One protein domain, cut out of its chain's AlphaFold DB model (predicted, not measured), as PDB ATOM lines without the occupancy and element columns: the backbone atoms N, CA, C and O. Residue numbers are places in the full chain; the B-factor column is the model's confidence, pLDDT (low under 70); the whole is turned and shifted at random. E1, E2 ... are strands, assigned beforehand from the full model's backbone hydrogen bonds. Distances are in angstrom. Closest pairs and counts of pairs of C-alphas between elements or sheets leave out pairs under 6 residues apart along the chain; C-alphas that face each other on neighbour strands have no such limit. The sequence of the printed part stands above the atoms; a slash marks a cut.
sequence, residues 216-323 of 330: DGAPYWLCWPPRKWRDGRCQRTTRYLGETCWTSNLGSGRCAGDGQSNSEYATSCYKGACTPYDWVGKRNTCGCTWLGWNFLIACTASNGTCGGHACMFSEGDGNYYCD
ATOM      1  N   ASP A 216     -45.446 -16.856 -33.175       87.69
ATOM      2  CA  ASP A 216     -46.099 -17.209 -34.428       87.69
ATOM      3  C   ASP A 216     -47.604 -17.441 -34.239       87.69
ATOM      4  O   ASP A 216     -48.145 -17.387 -33.129       87.69
ATOM      5  N   GLY A 217     -48.292 -17.621 -35.366       86.12
ATOM      6  CA  GLY A 217     -49.723 -17.906 -35.414       86.12
ATOM      7  C   GLY A 217     -50.060 -19.385 -35.232       86.12
ATOM      8  O   GLY A 217     -51.175 -19.777 -35.570       86.12
ATOM      9  N   ALA A 218     -49.123 -20.223 -34.764       90.06
ATOM     10  CA  ALA A 218     -49.429 -21.626 -34.531       90.06
ATOM     11  C   ALA A 218     -50.497 -21.727 -33.432       90.06
ATOM     12  O   ALA A 218     -50.371 -21.058 -32.407       90.06
ATOM     13  N   PRO A 219     -51.540 -22.547 -33.612       93.38
ATOM     14  CA  PRO A 219     -52.565 -22.746 -32.597       93.38
ATOM     15  C   PRO A 219     -51.999 -23.431 -31.343       93.38
ATOM     16  O   PRO A 219     -50.973 -24.112 -31.401       93.38
ATOM     17  N   TYR A 220     -52.694 -23.309 -30.205       93.06
ATOM     18  CA  TYR A 220     -52.189 -23.777 -28.906       93.06
ATOM     19  C   TYR A 220     -51.810 -25.265 -28.876       93.06
ATOM     20  O   TYR A 220     -50.835 -25.626 -28.223       93.06
ATOM     21  N   TRP A 221     -52.521 -26.122 -29.618       91.44
ATOM     22  CA  TRP A 221     -52.249 -27.564 -29.685       91.44
ATOM     23  C   TRP A 221     -51.011 -27.928 -30.518       91.44
ATOM     24  O   TRP A 221     -50.535 -29.058 -30.442       91.44
ATOM     25  N   LEU A 222     -50.479 -26.993 -31.313       93.56
ATOM     26  CA  LEU A 222     -49.188 -27.129 -31.999       93.56
ATOM     27  C   LEU A 222     -48.063 -26.411 -31.246       93.56
ATOM     28  O   LEU A 222     -46.915 -26.427 -31.693       93.56
ATOM     29  N   CYS A 223     -48.366 -25.797 -30.101       92.75
ATOM     30  CA  CYS A 223     -47.394 -25.038 -29.340       92.75
ATOM     31  C   CYS A 223     -46.606 -25.921 -28.371       92.75
ATOM     32  O   CYS A 223     -46.912 -26.015 -27.182       92.75
ATOM     33  N   TRP A 224     -45.571 -26.560 -28.908       88.06
ATOM     34  CA  TRP A 224     -44.690 -27.466 -28.174       88.06
ATOM     35  C   TRP A 224     -43.309 -26.837 -27.921       88.06
ATOM     36  O   TRP A 224     -42.908 -25.914 -28.641       88.06
ATOM     37  N   PRO A 225     -42.555 -27.314 -26.909       89.00
ATOM     38  CA  PRO A 225     -41.179 -26.881 -26.662       89.00
ATOM     39  C   PRO A 225     -40.317 -26.888 -27.943       89.00
ATOM     40  O   PRO A 225     -40.427 -27.826 -28.730       89.00
ATOM     41  N   PRO A 226     -39.463 -25.865 -28.173       90.00
ATOM     42  CA  PRO A 226     -39.063 -24.794 -27.252       90.00
ATOM     43  C   PRO A 226     -39.983 -23.553 -27.284       90.00
ATOM     44  O   PRO A 226     -39.540 -22.426 -27.060       90.00
ATOM     45  N   ARG A 227     -41.270 -23.713 -27.604       91.56
ATOM     46  CA  ARG A 227     -42.272 -22.643 -27.539       91.56
ATOM     47  C   ARG A 227     -43.292 -22.894 -26.432       91.56
ATOM     48  O   ARG A 227     -43.431 -24.014 -25.941       91.56
ATOM     49  N   LYS A 228     -43.987 -21.836 -26.018       90.75
ATOM     50  CA  LYS A 228     -45.089 -21.884 -25.052       90.75
ATOM     51  C   LYS A 228     -46.245 -21.000 -25.480       90.75
ATOM     52  O   LYS A 228     -46.051 -19.893 -25.979       90.75
ATOM     53  N   TRP A 229     -47.452 -21.506 -25.251       91.38
ATOM     54  CA  TRP A 229     -48.678 -20.767 -25.499       91.38
ATOM     55  C   TRP A 229     -48.844 -19.685 -24.434       91.38
ATOM     56  O   TRP A 229     -48.907 -19.988 -23.242       91.38
ATOM     57  N   ARG A 230     -48.880 -18.422 -24.860       88.44
ATOM     58  CA  ARG A 230     -49.004 -17.259 -23.981       88.44
ATOM     59  C   ARG A 230     -49.641 -16.098 -24.736       88.44
ATOM     60  O   ARG A 230     -49.313 -15.860 -25.898       88.44
ATOM     61  N   ASP A 231     -50.542 -15.376 -24.074       89.31
ATOM     62  CA  ASP A 231     -51.214 -14.190 -24.626       89.31
ATOM     63  C   ASP A 231     -51.893 -14.475 -25.983       89.31
ATOM     64  O   ASP A 231     -51.826 -13.688 -26.926       89.31
ATOM     65  N   GLY A 232     -52.502 -15.663 -26.102       90.38
ATOM     66  CA  GLY A 232     -53.196 -16.112 -27.313       90.38
ATOM     67  C   GLY A 232     -52.287 -16.452 -28.499       90.38
ATOM     68  O   GLY A 232     -52.781 -16.560 -29.619       90.38
ATOM     69  N   ARG A 233     -50.970 -16.588 -28.287       93.62
ATOM     70  CA  ARG A 233     -49.989 -16.896 -29.340       93.62
ATOM     71  C   ARG A 233     -48.989 -17.948 -28.886       93.62
ATOM     72  O   ARG A 233     -48.713 -18.089 -27.694       93.62
ATOM     73  N   CYS A 234     -48.397 -18.663 -29.837       93.31
ATOM     74  CA  CYS A 234     -47.292 -19.559 -29.540       93.31
ATOM     75  C   CYS A 234     -45.971 -18.779 -29.573       93.31
ATOM     76  O   CYS A 234     -45.523 -18.321 -30.623       93.31
ATOM     77  N   GLN A 235     -45.361 -18.577 -28.404       94.56
ATOM     78  CA  GLN A 235     -44.185 -17.724 -28.233       94.56
ATOM     79  C   GLN A 235     -42.924 -18.552 -27.976       94.56
ATOM     80  O   GLN A 235     -42.965 -19.564 -27.278       94.56
ATOM     81  N   ARG A 236     -41.776 -18.123 -28.504       93.75
ATOM     82  CA  ARG A 236     -40.472 -18.738 -28.201       93.75
ATOM     83  C   ARG A 236     -40.102 -18.511 -26.734       93.75
ATOM     84  O   ARG A 236     -40.269 -17.402 -26.230       93.75
ATOM     85  N   THR A 237     -39.587 -19.547 -26.065       92.38
ATOM     86  CA  THR A 237     -39.156 -19.437 -24.661       92.38
ATOM     87  C   THR A 237     -37.826 -18.720 -24.508       92.38
ATOM     88  O   THR A 237     -37.656 -18.003 -23.537       92.38
ATOM     89  N   THR A 238     -36.880 -18.883 -25.430       94.44
ATOM     90  CA  THR A 238     -35.669 -18.049 -25.454       94.44
ATOM     91  C   THR A 238     -36.035 -16.637 -25.906       94.44
ATOM     92  O   THR A 238     -36.848 -16.486 -26.815       94.44
ATOM     93  N   ARG A 239     -35.444 -15.613 -25.296       94.88
ATOM     94  CA  ARG A 239     -35.669 -14.188 -25.568       94.88
ATOM     95  C   ARG A 239     -34.327 -13.488 -25.727       94.88
ATOM     96  O   ARG A 239     -33.419 -13.732 -24.945       94.88
ATOM     97  N   TYR A 240     -34.168 -12.679 -26.758       95.56
ATOM     98  CA  TYR A 240     -32.927 -11.944 -27.008       95.56
ATOM     99  C   TYR A 240     -32.950 -10.586 -26.310       95.56
ATOM    100  O   TYR A 240     -34.012 -10.119 -25.905       95.56
ATOM    101  N   LEU A 241     -31.788  -9.946 -26.173       94.56
ATOM    102  CA  LEU A 241     -31.678  -8.594 -25.626       94.56
ATOM    103  C   LEU A 241     -32.669  -7.623 -26.286       94.56
ATOM    104  O   LEU A 241     -32.873  -7.661 -27.499       94.56
ATOM    105  N   GLY A 242     -33.308  -6.792 -25.463       92.25
ATOM    106  CA  GLY A 242     -34.373  -5.868 -25.862       92.25
ATOM    107  C   GLY A 242     -35.756  -6.514 -26.027       92.25
ATOM    108  O   GLY A 242     -36.764  -5.811 -25.989       92.25
ATOM    109  N   GLU A 243     -35.858  -7.841 -26.158       93.56
ATOM    110  CA  GLU A 243     -37.155  -8.514 -26.250       93.56
ATOM    111  C   GLU A 243     -37.832  -8.626 -24.877       93.56
ATOM    112  O   GLU A 243     -37.186  -8.820 -23.848       93.56
ATOM    113  N   THR A 244     -39.169  -8.593 -24.866       92.00
ATOM    114  CA  THR A 244     -39.956  -8.823 -23.646       92.00
ATOM    115  C   THR A 244     -39.666 -10.205 -23.068       92.00
ATOM    116  O   THR A 244     -39.733 -11.187 -23.802       92.00
ATOM    117  N   CYS A 245     -39.398 -10.306 -21.777       91.50
ATOM    118  CA  CYS A 245     -39.206 -11.559 -21.053       91.50
ATOM    119  C   CYS A 245     -40.327 -11.758 -20.032       91.50
ATOM    120  O   CYS A 245     -41.077 -10.830 -19.721       91.50
ATOM    121  N   TRP A 246     -40.484 -12.981 -19.529       86.81
ATOM    122  CA  TRP A 246     -41.535 -13.268 -18.558       86.81
ATOM    123  C   TRP A 246     -41.216 -14.463 -17.679       86.81
ATOM    124  O   TRP A 246     -40.591 -15.431 -18.106       86.81
ATOM    125  N   THR A 247     -41.789 -14.454 -16.486       75.81
ATOM    126  CA  THR A 247     -41.745 -15.580 -15.552       75.81
ATOM    127  C   THR A 247     -43.181 -16.005 -15.255       75.81
ATOM    128  O   THR A 247     -44.077 -15.168 -15.154       75.81
ATOM    129  N   SER A 248     -43.449 -17.310 -15.215       69.94
ATOM    130  CA  SER A 248     -44.746 -17.847 -14.792       69.94
ATOM    131  C   SER A 248     -44.586 -19.254 -14.227       69.94
ATOM    132  O   SER A 248     -43.651 -19.966 -14.601       69.94
ATOM    133  N   ASN A 249     -45.542 -19.684 -13.402       63.38
ATOM    134  CA  ASN A 249     -45.570 -21.033 -12.817       63.38
ATOM    135  C   ASN A 249     -45.608 -22.144 -13.881       63.38
ATOM    136  O   ASN A 249     -45.202 -23.272 -13.628       63.38
ATOM    137  N   LEU A 250     -46.082 -21.823 -15.088       64.88
ATOM    138  CA  LEU A 250     -46.183 -22.753 -16.210       64.88
ATOM    139  C   LEU A 250     -45.020 -22.601 -17.199       64.88
ATOM    140  O   LEU A 250     -45.052 -23.193 -18.277       64.88
ATOM    141  N   GLY A 251     -43.978 -21.838 -16.859       68.50
ATOM    142  CA  GLY A 251     -42.755 -21.648 -17.644       68.50
ATOM    143  C   GLY A 251     -42.344 -20.185 -17.815       68.50
ATOM    144  O   GLY A 251     -43.156 -19.271 -17.680       68.50
ATOM    145  N   SER A 252     -41.082 -19.961 -18.170       79.75
ATOM    146  CA  SER A 252     -40.522 -18.624 -18.387       79.75
ATOM    147  C   SER A 252     -40.070 -18.388 -19.831       79.75
ATOM    148  O   SER A 252     -39.653 -19.308 -20.537       79.75
ATOM    149  N   GLY A 253     -40.206 -17.137 -20.265       87.00
ATOM    150  CA  GLY A 253     -39.534 -16.554 -21.416       87.00
ATOM    151  C   GLY A 253     -38.184 -16.049 -20.934       87.00
ATOM    152  O   GLY A 253     -38.099 -14.954 -20.382       87.00
ATOM    153  N   ARG A 254     -37.172 -16.900 -21.072       89.94
ATOM    154  CA  ARG A 254     -35.823 -16.759 -20.528       89.94
ATOM    155  C   ARG A 254     -34.919 -16.001 -21.474       89.94
ATOM    156  O   ARG A 254     -34.946 -16.245 -22.680       89.94
ATOM    157  N   CYS A 255     -34.089 -15.130 -20.926       92.38
ATOM    158  CA  CYS A 255     -33.132 -14.395 -21.732       92.38
ATOM    159  C   CYS A 255     -32.017 -15.316 -22.232       92.38
ATOM    160  O   CYS A 255     -31.530 -16.195 -21.521       92.38
ATOM    161  N   ALA A 256     -31.612 -15.135 -23.482       93.00
ATOM    162  CA  ALA A 256     -30.418 -15.755 -24.021       93.00
ATOM    163  C   ALA A 256     -29.236 -15.262 -23.183       93.00
ATOM    164  O   ALA A 256     -28.997 -14.058 -23.131       93.00
ATOM    165  N   GLY A 257     -28.544 -16.174 -22.497       86.62
ATOM    166  CA  GLY A 257     -27.486 -15.833 -21.541       86.62
ATOM    167  C   GLY A 257     -27.888 -15.891 -20.062       86.62
ATOM    168  O   GLY A 257     -27.009 -15.691 -19.229       86.62
ATOM    169  N   ASP A 258     -29.140 -16.236 -19.715       80.88
ATOM    170  CA  ASP A 258     -29.614 -16.252 -18.313       80.88
ATOM    171  C   ASP A 258     -28.891 -17.242 -17.384       80.88
ATOM    172  O   ASP A 258     -29.016 -17.132 -16.172       80.88
ATOM    173  N   GLY A 259     -28.129 -18.193 -17.931       72.88
ATOM    174  CA  GLY A 259     -27.348 -19.178 -17.179       72.88
ATOM    175  C   GLY A 259     -25.854 -18.864 -17.088       72.88
ATOM    176  O   GLY A 259     -25.101 -19.663 -16.535       72.88
ATOM    177  N   GLN A 260     -25.398 -17.741 -17.649       74.75
ATOM    178  CA  GLN A 260     -23.986 -17.341 -17.640       74.75
ATOM    179  C   GLN A 260     -23.672 -16.481 -16.413       74.75
ATOM    180  O   GLN A 260     -23.292 -15.320 -16.542       74.75
ATOM    181  N   SER A 261     -23.850 -17.044 -15.216       71.00
ATOM    182  CA  SER A 261     -23.617 -16.318 -13.965       71.00
ATOM    183  C   SER A 261     -22.220 -15.697 -13.913       71.00
ATOM    184  O   SER A 261     -21.242 -16.377 -14.226       71.00
ATOM    185  N   ASN A 262     -22.129 -14.436 -13.482       68.50
ATOM    186  CA  ASN A 262     -20.880 -13.661 -13.378       68.50
ATOM    187  C   ASN A 262     -20.129 -13.443 -14.708       68.50
ATOM    188  O   ASN A 262     -18.914 -13.265 -14.711       68.50
ATOM    189  N   SER A 263     -20.832 -13.455 -15.844       81.31
ATOM    190  CA  SER A 263     -20.270 -13.066 -17.142       81.31
ATOM    191  C   SER A 263     -20.597 -11.611 -17.487       81.31
ATOM    192  O   SER A 263     -21.698 -11.139 -17.218       81.31
ATOM    193  N   GLU A 264     -19.691 -10.924 -18.189       81.12
ATOM    194  CA  GLU A 264     -19.965  -9.623 -18.832       81.12
ATOM    195  C   GLU A 264     -21.093  -9.690 -19.879       81.12
ATOM    196  O   GLU A 264     -21.682  -8.673 -20.240       81.12
ATOM    197  N   TYR A 265     -21.410 -10.906 -20.331       88.69
ATOM    198  CA  TYR A 265     -22.485 -11.221 -21.261       88.69
ATOM    199  C   TYR A 265     -23.678 -11.910 -20.587       88.69
ATOM    200  O   TYR A 265     -24.555 -12.442 -21.273       88.69
ATOM    201  N   ALA A 266     -23.716 -11.932 -19.251       88.88
ATOM    202  CA  ALA A 266     -24.882 -12.386 -18.513       88.88
ATOM    203  C   ALA A 266     -26.073 -11.490 -18.859       88.88
ATOM    204  O   ALA A 266     -25.951 -10.266 -18.952       88.88
ATOM    205  N   THR A 267     -27.238 -12.099 -19.038       90.12
ATOM    206  CA  THR A 267     -28.479 -11.370 -19.288       90.12
ATOM    207  C   THR A 267     -29.509 -11.756 -18.249       90.12
ATOM    208  O   THR A 267     -29.492 -12.854 -17.695       90.12
ATOM    209  N   SER A 268     -30.418 -10.836 -17.971       88.69
ATOM    210  CA  SER A 268     -31.469 -11.041 -16.993       88.69
ATOM    211  C   SER A 268     -32.788 -10.481 -17.500       88.69
ATOM    212  O   SER A 268     -32.828  -9.553 -18.313       88.69
ATOM    213  N   CYS A 269     -33.879 -11.065 -17.010       87.50
ATOM    214  CA  CYS A 269     -35.206 -10.516 -17.200       87.50
ATOM    215  C   CYS A 269     -35.448  -9.397 -16.181       87.50
ATOM    216  O   CYS A 269     -35.844  -9.652 -15.042       87.50
ATOM    217  N   TYR A 270     -35.229  -8.149 -16.593       84.62
ATOM    218  CA  TYR A 270     -35.378  -6.977 -15.737       84.62
ATOM    219  C   TYR A 270     -36.457  -6.047 -16.289       84.62
ATOM    220  O   TYR A 270     -36.468  -5.703 -17.467       84.62
ATOM    221  N   LYS A 271     -37.418  -5.669 -15.435       85.44
ATOM    222  CA  LYS A 271     -38.584  -4.843 -15.815       85.44
ATOM    223  C   LYS A 271     -39.338  -5.367 -17.053       85.44
ATOM    224  O   LYS A 271     -39.884  -4.594 -17.833       85.44
ATOM    225  N   GLY A 272     -39.381  -6.690 -17.221       87.56
ATOM    226  CA  GLY A 272     -40.078  -7.343 -18.329       87.56
ATOM    227  C   GLY A 272     -39.337  -7.313 -19.668       87.56
ATOM    228  O   GLY A 272     -39.926  -7.717 -20.664       87.56
ATOM    229  N   ALA A 273     -38.073  -6.891 -19.717       91.75
ATOM    230  CA  ALA A 273     -37.225  -6.967 -20.904       91.75
ATOM    231  C   ALA A 273     -35.934  -7.745 -20.620       91.75
ATOM    232  O   ALA A 273     -35.441  -7.778 -19.492       91.75
ATOM    233  N   CYS A 274     -35.389  -8.387 -21.653       92.19
ATOM    234  CA  CYS A 274     -34.055  -8.958 -21.577       92.19
ATOM    235  C   CYS A 274     -33.010  -7.857 -21.637       92.19
ATOM    236  O   CYS A 274     -32.886  -7.143 -22.633       92.19
ATOM    237  N   THR A 275     -32.248  -7.752 -20.562       90.88
ATOM    238  CA  THR A 275     -31.309  -6.665 -20.325       90.88
ATOM    239  C   THR A 275     -29.957  -7.268 -19.943       90.88
ATOM    240  O   THR A 275     -29.931  -8.311 -19.277       90.88
ATOM    241  N   PRO A 276     -28.828  -6.669 -20.364       90.62
ATOM    242  CA  PRO A 276     -27.526  -7.038 -19.828       90.62
ATOM    243  C   PRO A 276     -27.553  -6.977 -18.297       90.62
ATOM    244  O   PRO A 276     -28.146  -6.065 -17.719       90.62
ATOM    245  N   TYR A 277     -26.951  -7.954 -17.623       84.38
ATOM    246  CA  TYR A 277     -26.972  -8.007 -16.159       84.38
ATOM    247  C   TYR A 277     -26.388  -6.725 -15.539       84.38
ATOM    248  O   TYR A 277     -26.869  -6.271 -14.504       84.38
ATOM    249  N   ASP A 278     -25.443  -6.063 -16.220       80.88
ATOM    250  CA  ASP A 278     -24.772  -4.856 -15.711       80.88
ATOM    251  C   ASP A 278     -25.699  -3.668 -15.712       80.88
ATOM    252  O   ASP A 278     -25.407  -2.669 -15.075       80.88
ATOM    253  N   TRP A 279     -26.814  -3.765 -16.426       84.19
ATOM    254  CA  TRP A 279     -27.781  -2.695 -16.549       84.19
ATOM    255  C   TRP A 279     -28.929  -2.817 -15.561       84.19
ATOM    256  O   TRP A 279     -29.731  -1.889 -15.420       84.19
ATOM    257  N   VAL A 280     -28.988  -3.928 -14.833       80.00
ATOM    258  CA  VAL A 280     -29.891  -4.067 -13.704       80.00
ATOM    259  C   VAL A 280     -29.505  -3.005 -12.675       80.00
ATOM    260  O   VAL A 280     -28.379  -2.955 -12.189       80.00
ATOM    261  N   GLY A 281     -30.429  -2.076 -12.430       72.56
ATOM    262  CA  GLY A 281     -30.221  -0.962 -11.508       72.56
ATOM    263  C   GLY A 281     -30.333  -1.407 -10.051       72.56
ATOM    264  O   GLY A 281     -29.842  -2.464  -9.657       72.56
ATOM    265  N   LYS A 282     -31.034  -0.607  -9.238       68.94
ATOM    266  CA  LYS A 282     -31.327  -0.967  -7.848       68.94
ATOM    267  C   LYS A 282     -32.021  -2.333  -7.818       68.94
ATOM    268  O   LYS A 282     -33.084  -2.500  -8.421       68.94
ATOM    269  N   ARG A 283     -31.390  -3.312  -7.162       73.50
ATOM    270  CA  ARG A 283     -31.947  -4.660  -7.025       73.50
ATOM    271  C   ARG A 283     -33.299  -4.548  -6.335       73.50
ATOM    272  O   ARG A 283     -33.428  -3.847  -5.332       73.50
ATOM    273  N   ASN A 284     -34.304  -5.225  -6.883       79.62
ATOM    274  CA  ASN A 284     -35.604  -5.278  -6.237       79.62
ATOM    275  C   ASN A 284     -35.451  -6.004  -4.899       79.62
ATOM    276  O   ASN A 284     -34.833  -7.071  -4.836       79.62
ATOM    277  N   THR A 285     -36.025  -5.431  -3.845       81.62
ATOM    278  CA  THR A 285     -36.230  -6.151  -2.592       81.62
ATOM    279  C   THR A 285     -37.159  -7.328  -2.855       81.62
ATOM    280  O   THR A 285     -38.131  -7.208  -3.609       81.62
ATOM    281  N   CYS A 286     -36.884  -8.461  -2.232       83.06
ATOM    282  CA  CYS A 286     -37.677  -9.667  -2.399       83.06
ATOM    283  C   CYS A 286     -37.994 -10.296  -1.045       83.06
ATOM    284  O   CYS A 286     -37.287 -10.094  -0.067       83.06
ATOM    285  N   GLY A 287     -39.102 -11.032  -0.988       80.12
ATOM    286  CA  GLY A 287     -39.454 -11.848   0.167       80.12
ATOM    287  C   GLY A 287     -39.120 -13.309  -0.104       80.12
ATOM    288  O   GLY A 287     -39.426 -13.819  -1.187       80.12
ATOM    289  N   CYS A 288     -38.536 -13.982   0.884       72.56
ATOM    290  CA  CYS A 288     -38.364 -15.428   0.846       72.56
ATOM    291  C   CYS A 288     -39.683 -16.138   1.132       72.56
ATOM    292  O   CYS A 288     -40.315 -15.912   2.163       72.56
ATOM    293  N   THR A 289     -40.068 -17.071   0.267       65.50
ATOM    294  CA  THR A 289     -41.085 -18.069   0.615       65.50
ATOM    295  C   THR A 289     -40.424 -19.292   1.244       65.50
ATOM    296  O   THR A 289     -39.582 -19.921   0.610       65.50
ATOM    297  N   TRP A 290     -40.849 -19.675   2.456       55.72
ATOM    298  CA  TRP A 290     -40.341 -20.848   3.200       55.72
ATOM    299  C   TRP A 290     -40.552 -22.197   2.492       55.72
ATOM    300  O   TRP A 290     -39.979 -23.203   2.888       55.72
ATOM    301  N   LEU A 291     -41.382 -22.231   1.446       50.91
ATOM    302  CA  LEU A 291     -41.632 -23.424   0.631       50.91
ATOM    303  C   LEU A 291     -40.610 -23.609  -0.515       50.91
ATOM    304  O   LEU A 291     -40.750 -24.546  -1.299       50.91
ATOM    305  N   GLY A 292     -39.603 -22.732  -0.633       48.97
ATOM    306  CA  GLY A 292     -38.463 -22.889  -1.548       48.97
ATOM    307  C   GLY A 292     -37.325 -23.702  -0.916       48.97
ATOM    308  O   GLY A 292     -37.165 -23.705   0.299       48.97
ATOM    309  N   TRP A 293     -36.547 -24.418  -1.732       45.50
ATOM    310  CA  TRP A 293     -35.463 -25.306  -1.279       45.50
ATOM    311  C   TRP A 293     -34.448 -24.596  -0.353       45.50
ATOM    312  O   TRP A 293     -33.996 -23.492  -0.646       45.50
ATOM    313  N   ASN A 294     -34.090 -25.257   0.758       40.00
ATOM    314  CA  ASN A 294     -33.302 -24.721   1.876       40.00
ATOM    315  C   ASN A 294     -31.850 -24.353   1.514       40.00
ATOM    316  O   ASN A 294     -30.992 -25.232   1.439       40.00
ATOM    317  N   PHE A 295     -31.553 -23.054   1.447       51.19
ATOM    318  CA  PHE A 295     -30.238 -22.503   1.780       51.19
ATOM    319  C   PHE A 295     -30.438 -21.246   2.637       51.19
ATOM    320  O   PHE A 295     -31.213 -20.370   2.273       51.19
ATOM    321  N   LEU A 296     -29.729 -21.135   3.767       52.09
ATOM    322  CA  LEU A 296     -29.843 -19.996   4.701       52.09
ATOM    323  C   LEU A 296     -29.586 -18.622   4.043       52.09
ATOM    324  O   LEU A 296     -30.024 -17.603   4.563       52.09
ATOM    325  N   ILE A 297     -28.889 -18.598   2.902       56.84
ATOM    326  CA  ILE A 297     -28.353 -17.382   2.268       56.84
ATOM    327  C   ILE A 297     -29.105 -17.021   0.966       56.84
ATOM    328  O   ILE A 297     -28.999 -15.895   0.479       56.84
ATOM    329  N   ALA A 298     -29.897 -17.943   0.401       58.28
ATOM    330  CA  ALA A 298     -30.616 -17.732  -0.857       58.28
ATOM    331  C   ALA A 298     -31.952 -18.486  -0.882       58.28
ATOM    332  O   ALA A 298     -32.023 -19.659  -0.525       58.28
ATOM    333  N   CYS A 299     -33.003 -17.821  -1.350       71.00
ATOM    334  CA  CYS A 299     -34.353 -18.371  -1.433       71.00
ATOM    335  C   CYS A 299     -35.013 -18.025  -2.777       71.00
ATOM    336  O   CYS A 299     -34.559 -17.139  -3.504       71.00
ATOM    337  N   THR A 300     -36.119 -18.691  -3.110       69.25
ATOM    338  CA  THR A 300     -36.968 -18.266  -4.229       69.25
ATOM    339  C   THR A 300     -37.768 -17.029  -3.824       69.25
ATOM    340  O   THR A 300     -38.371 -16.987  -2.746       69.25
ATOM    341  N   ALA A 301     -37.798 -16.024  -4.697       71.69
ATOM    342  CA  ALA A 301     -38.592 -14.824  -4.481       71.69
ATOM    343  C   ALA A 301     -40.093 -15.109  -4.605       71.69
ATOM    344  O   ALA A 301     -40.551 -15.674  -5.604       71.69
ATOM    345  N   SER A 302     -40.880 -14.628  -3.643       68.12
ATOM    346  CA  SER A 302     -42.344 -14.656  -3.718       68.12
ATOM    347  C   SER A 302     -42.853 -14.066  -5.041       68.12
ATOM    348  O   SER A 302     -42.377 -13.016  -5.467       68.12
ATOM    349  N   ASN A 303     -43.845 -14.706  -5.673       67.25
ATOM    350  CA  ASN A 303     -44.535 -14.222  -6.882       67.25
ATOM    351  C   ASN A 303     -43.633 -13.914  -8.094       67.25
ATOM    352  O   ASN A 303     -44.032 -13.166  -8.985       67.25
ATOM    353  N   GLY A 304     -42.422 -14.476  -8.153       69.44
ATOM    354  CA  GLY A 304     -41.515 -14.244  -9.274       69.44
ATOM    355  C   GLY A 304     -40.985 -12.809  -9.353       69.44
ATOM    356  O   GLY A 304     -40.560 -12.390 -10.427       69.44
ATOM    357  N   THR A 305     -40.972 -12.059  -8.242       77.81
ATOM    358  CA  THR A 305     -40.448 -10.677  -8.177       77.81
ATOM    359  C   THR A 305     -39.022 -10.558  -8.724       77.81
ATOM    360  O   THR A 305     -38.675  -9.562  -9.357       77.81
ATOM    361  N   CYS A 306     -38.207 -11.601  -8.546       76.88
ATOM    362  CA  CYS A 306     -36.846 -11.661  -9.074       76.88
ATOM    363  C   CYS A 306     -36.748 -12.249 -10.482       76.88
ATOM    364  O   CYS A 306     -35.661 -12.602 -10.908       76.88
ATOM    365  N   GLY A 307     -37.847 -12.410 -11.217       74.56
ATOM    366  CA  GLY A 307     -37.808 -12.920 -12.587       74.56
ATOM    367  C   GLY A 307     -37.331 -14.375 -12.718       74.56
ATOM    368  O   GLY A 307     -37.033 -14.808 -13.828       74.56
ATOM    369  N   GLY A 308     -37.286 -15.134 -11.616       74.38
ATOM    370  CA  GLY A 308     -36.712 -16.487 -11.541       74.38
ATOM    371  C   GLY A 308     -35.272 -16.530 -11.017       74.38
ATOM    372  O   GLY A 308     -34.687 -17.606 -10.962       74.38
ATOM    373  N   HIS A 309     -34.686 -15.388 -10.656       77.56
ATOM    374  CA  HIS A 309     -33.379 -15.314 -10.004       77.56
ATOM    375  C   HIS A 309     -33.480 -15.546  -8.490       77.56
ATOM    376  O   HIS A 309     -34.546 -15.346  -7.894       77.56
ATOM    377  N   ALA A 310     -32.364 -15.933  -7.868       79.62
ATOM    378  CA  ALA A 310     -32.286 -16.111  -6.424       79.62
ATOM    379  C   ALA A 310     -32.577 -14.796  -5.683       79.62
ATOM    380  O   ALA A 310     -32.238 -13.708  -6.142       79.62
ATOM    381  N   CYS A 311     -33.193 -14.903  -4.515       83.25
ATOM    382  CA  CYS A 311     -33.382 -13.820  -3.564       83.25
ATOM    383  C   CYS A 311     -32.355 -14.007  -2.439       83.25
ATOM    384  O   CYS A 311     -32.431 -14.982  -1.692       83.25
ATOM    385  N   MET A 312     -31.350 -13.132  -2.371       82.12
ATOM    386  CA  MET A 312     -30.200 -13.252  -1.470       82.12
ATOM    387  C   MET A 312     -30.275 -12.276  -0.306       82.12
ATOM    388  O   MET A 312     -30.635 -11.113  -0.491       82.12
ATOM    389  N   PHE A 313     -29.886 -12.747   0.876       78.75
ATOM    390  CA  PHE A 313     -29.755 -11.915   2.068       78.75
ATOM    391  C   PHE A 313     -28.562 -10.959   1.941       78.75
ATOM    392  O   PHE A 313     -27.474 -11.368   1.533       78.75
ATOM    393  N   SER A 314     -28.761  -9.697   2.308       75.81
ATOM    394  CA  SER A 314     -27.720  -8.683   2.451       75.81
ATOM    395  C   SER A 314     -27.441  -8.472   3.936       75.81
ATOM    396  O   SER A 314     -28.277  -7.952   4.670       75.81
ATOM    397  N   GLU A 315     -26.245  -8.860   4.385       68.31
ATOM    398  CA  GLU A 315     -25.816  -8.675   5.780       68.31
ATOM    399  C   GLU A 315     -25.695  -7.196   6.172       68.31
ATOM    400  O   GLU A 315     -25.758  -6.873   7.353       68.31
ATOM    401  N   GLY A 316     -25.535  -6.296   5.193       66.81
ATOM    402  CA  GLY A 316     -25.340  -4.871   5.454       66.81
ATOM    403  C   GLY A 316     -26.575  -4.186   6.038       66.81
ATOM    404  O   GLY A 316     -26.448  -3.364   6.938       66.81
ATOM    405  N   ASP A 317     -27.763  -4.528   5.546       71.19
ATOM    406  CA  ASP A 317     -29.029  -3.896   5.936       71.19
ATOM    407  C   ASP A 317     -30.092  -4.897   6.414       71.19
ATOM    408  O   ASP A 317     -31.214  -4.508   6.732       71.19
ATOM    409  N   GLY A 318     -29.760  -6.189   6.451       74.31
ATOM    410  CA  GLY A 318     -30.653  -7.257   6.890       74.31
ATOM    411  C   GLY A 318     -31.818  -7.544   5.938       74.31
ATOM    412  O   GLY A 318     -32.738  -8.274   6.312       74.31
ATOM    413  N   ASN A 319     -31.815  -6.984   4.723       80.06
ATOM    414  CA  ASN A 319     -32.878  -7.193   3.738       80.06
ATOM    415  C   ASN A 319     -32.484  -8.233   2.685       80.06
ATOM    416  O   ASN A 319     -31.313  -8.557   2.495       80.06
ATOM    417  N   TYR A 320     -33.476  -8.744   1.957       82.19
ATOM    418  CA  TYR A 320     -33.256  -9.659   0.841       82.19
ATOM    419  C   TYR A 320     -33.435  -8.957  -0.507       82.19
ATOM    420  O   TYR A 320     -34.386  -8.196  -0.715       82.19
ATOM    421  N   TYR A 321     -32.549  -9.270  -1.451       83.62
ATOM    422  CA  TYR A 321     -32.487  -8.655  -2.772       83.62
ATOM    423  C   TYR A 321     -32.381  -9.689  -3.883       83.62
ATOM    424  O   TYR A 321     -31.729 -10.720  -3.740       83.62
ATOM    425  N   CYS A 322     -32.979  -9.386  -5.029       82.12
ATOM    426  CA  CYS A 322     -32.837 -10.214  -6.216       82.12
ATOM    427  C   CYS A 322     -31.380 -10.244  -6.696       82.12
ATOM    428  O   CYS A 322     -30.829  -9.216  -7.100       82.12
ATOM    429  N   ASP A 323     -30.775 -11.427  -6.695       81.31
ATOM    430  CA  ASP A 323     -29.459 -11.672  -7.261       81.31
ATOM    431  C   ASP A 323     -29.570 -12.072  -8.732       81.31
ATOM    432  O   ASP A 323     -29.558 -13.249  -9.107       81.31
TER     433      ASP A 323
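AT A GLANCE: This is residues 216 to 323 of the 330 residues of the protein "Hypothetical protein" of Alexandrium catenella (UniProt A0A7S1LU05). Little regular structure: a chain mostly of loops, with three small strand units following one another along its length, hairpin E1-E2 near one end, hairpin E3-E4 between, and antiparallel sheet E5-E6-E7 towards the other end. The printed part has 108 residues; no named helix and seven strands, E1 to E7 in order, hold 27 of them, all strand in class. It is only just compact, close to loose, radius of gyration of the C-alphas 15.2 A, and spans 49 by 32 by 19 A.

HOW THE PARTS SIT: E1, residues 227 to 230, and E2, 233 to 236, form an antiparallel hairpin; N 228 and O 235, 2.8 A apart, are within hydrogen-bond range. E3, 267 to 270, and E4, 273 to 276, form another, with N 268 and O 275 at 2.9 A. E5, 298 to 300, E6, 310 to 313, and E7, 320 to 323, make a meander, each strand the antiparallel neighbour of the one before, with N 299 and O 311 at 2.9 A, N 312 and O 321 at 2.8 A. E2 and E3 are apart.

IN THESE COORDINATES: E1 begins at C-alpha 227 (-42.272, -22.643, -27.539); E2 measures 9.8 A. E7 ends at C-alpha 323 (-29.459, -11.672, -7.261).

THE WHOLE: The farthest C-alphas, of Pro 219 and Gly 316, are 50.1 A apart. The printed part has no cut. Links E2 to E3 and E4 to E5 are long. Residues 289 to 298, among others, have pLDDT under 70.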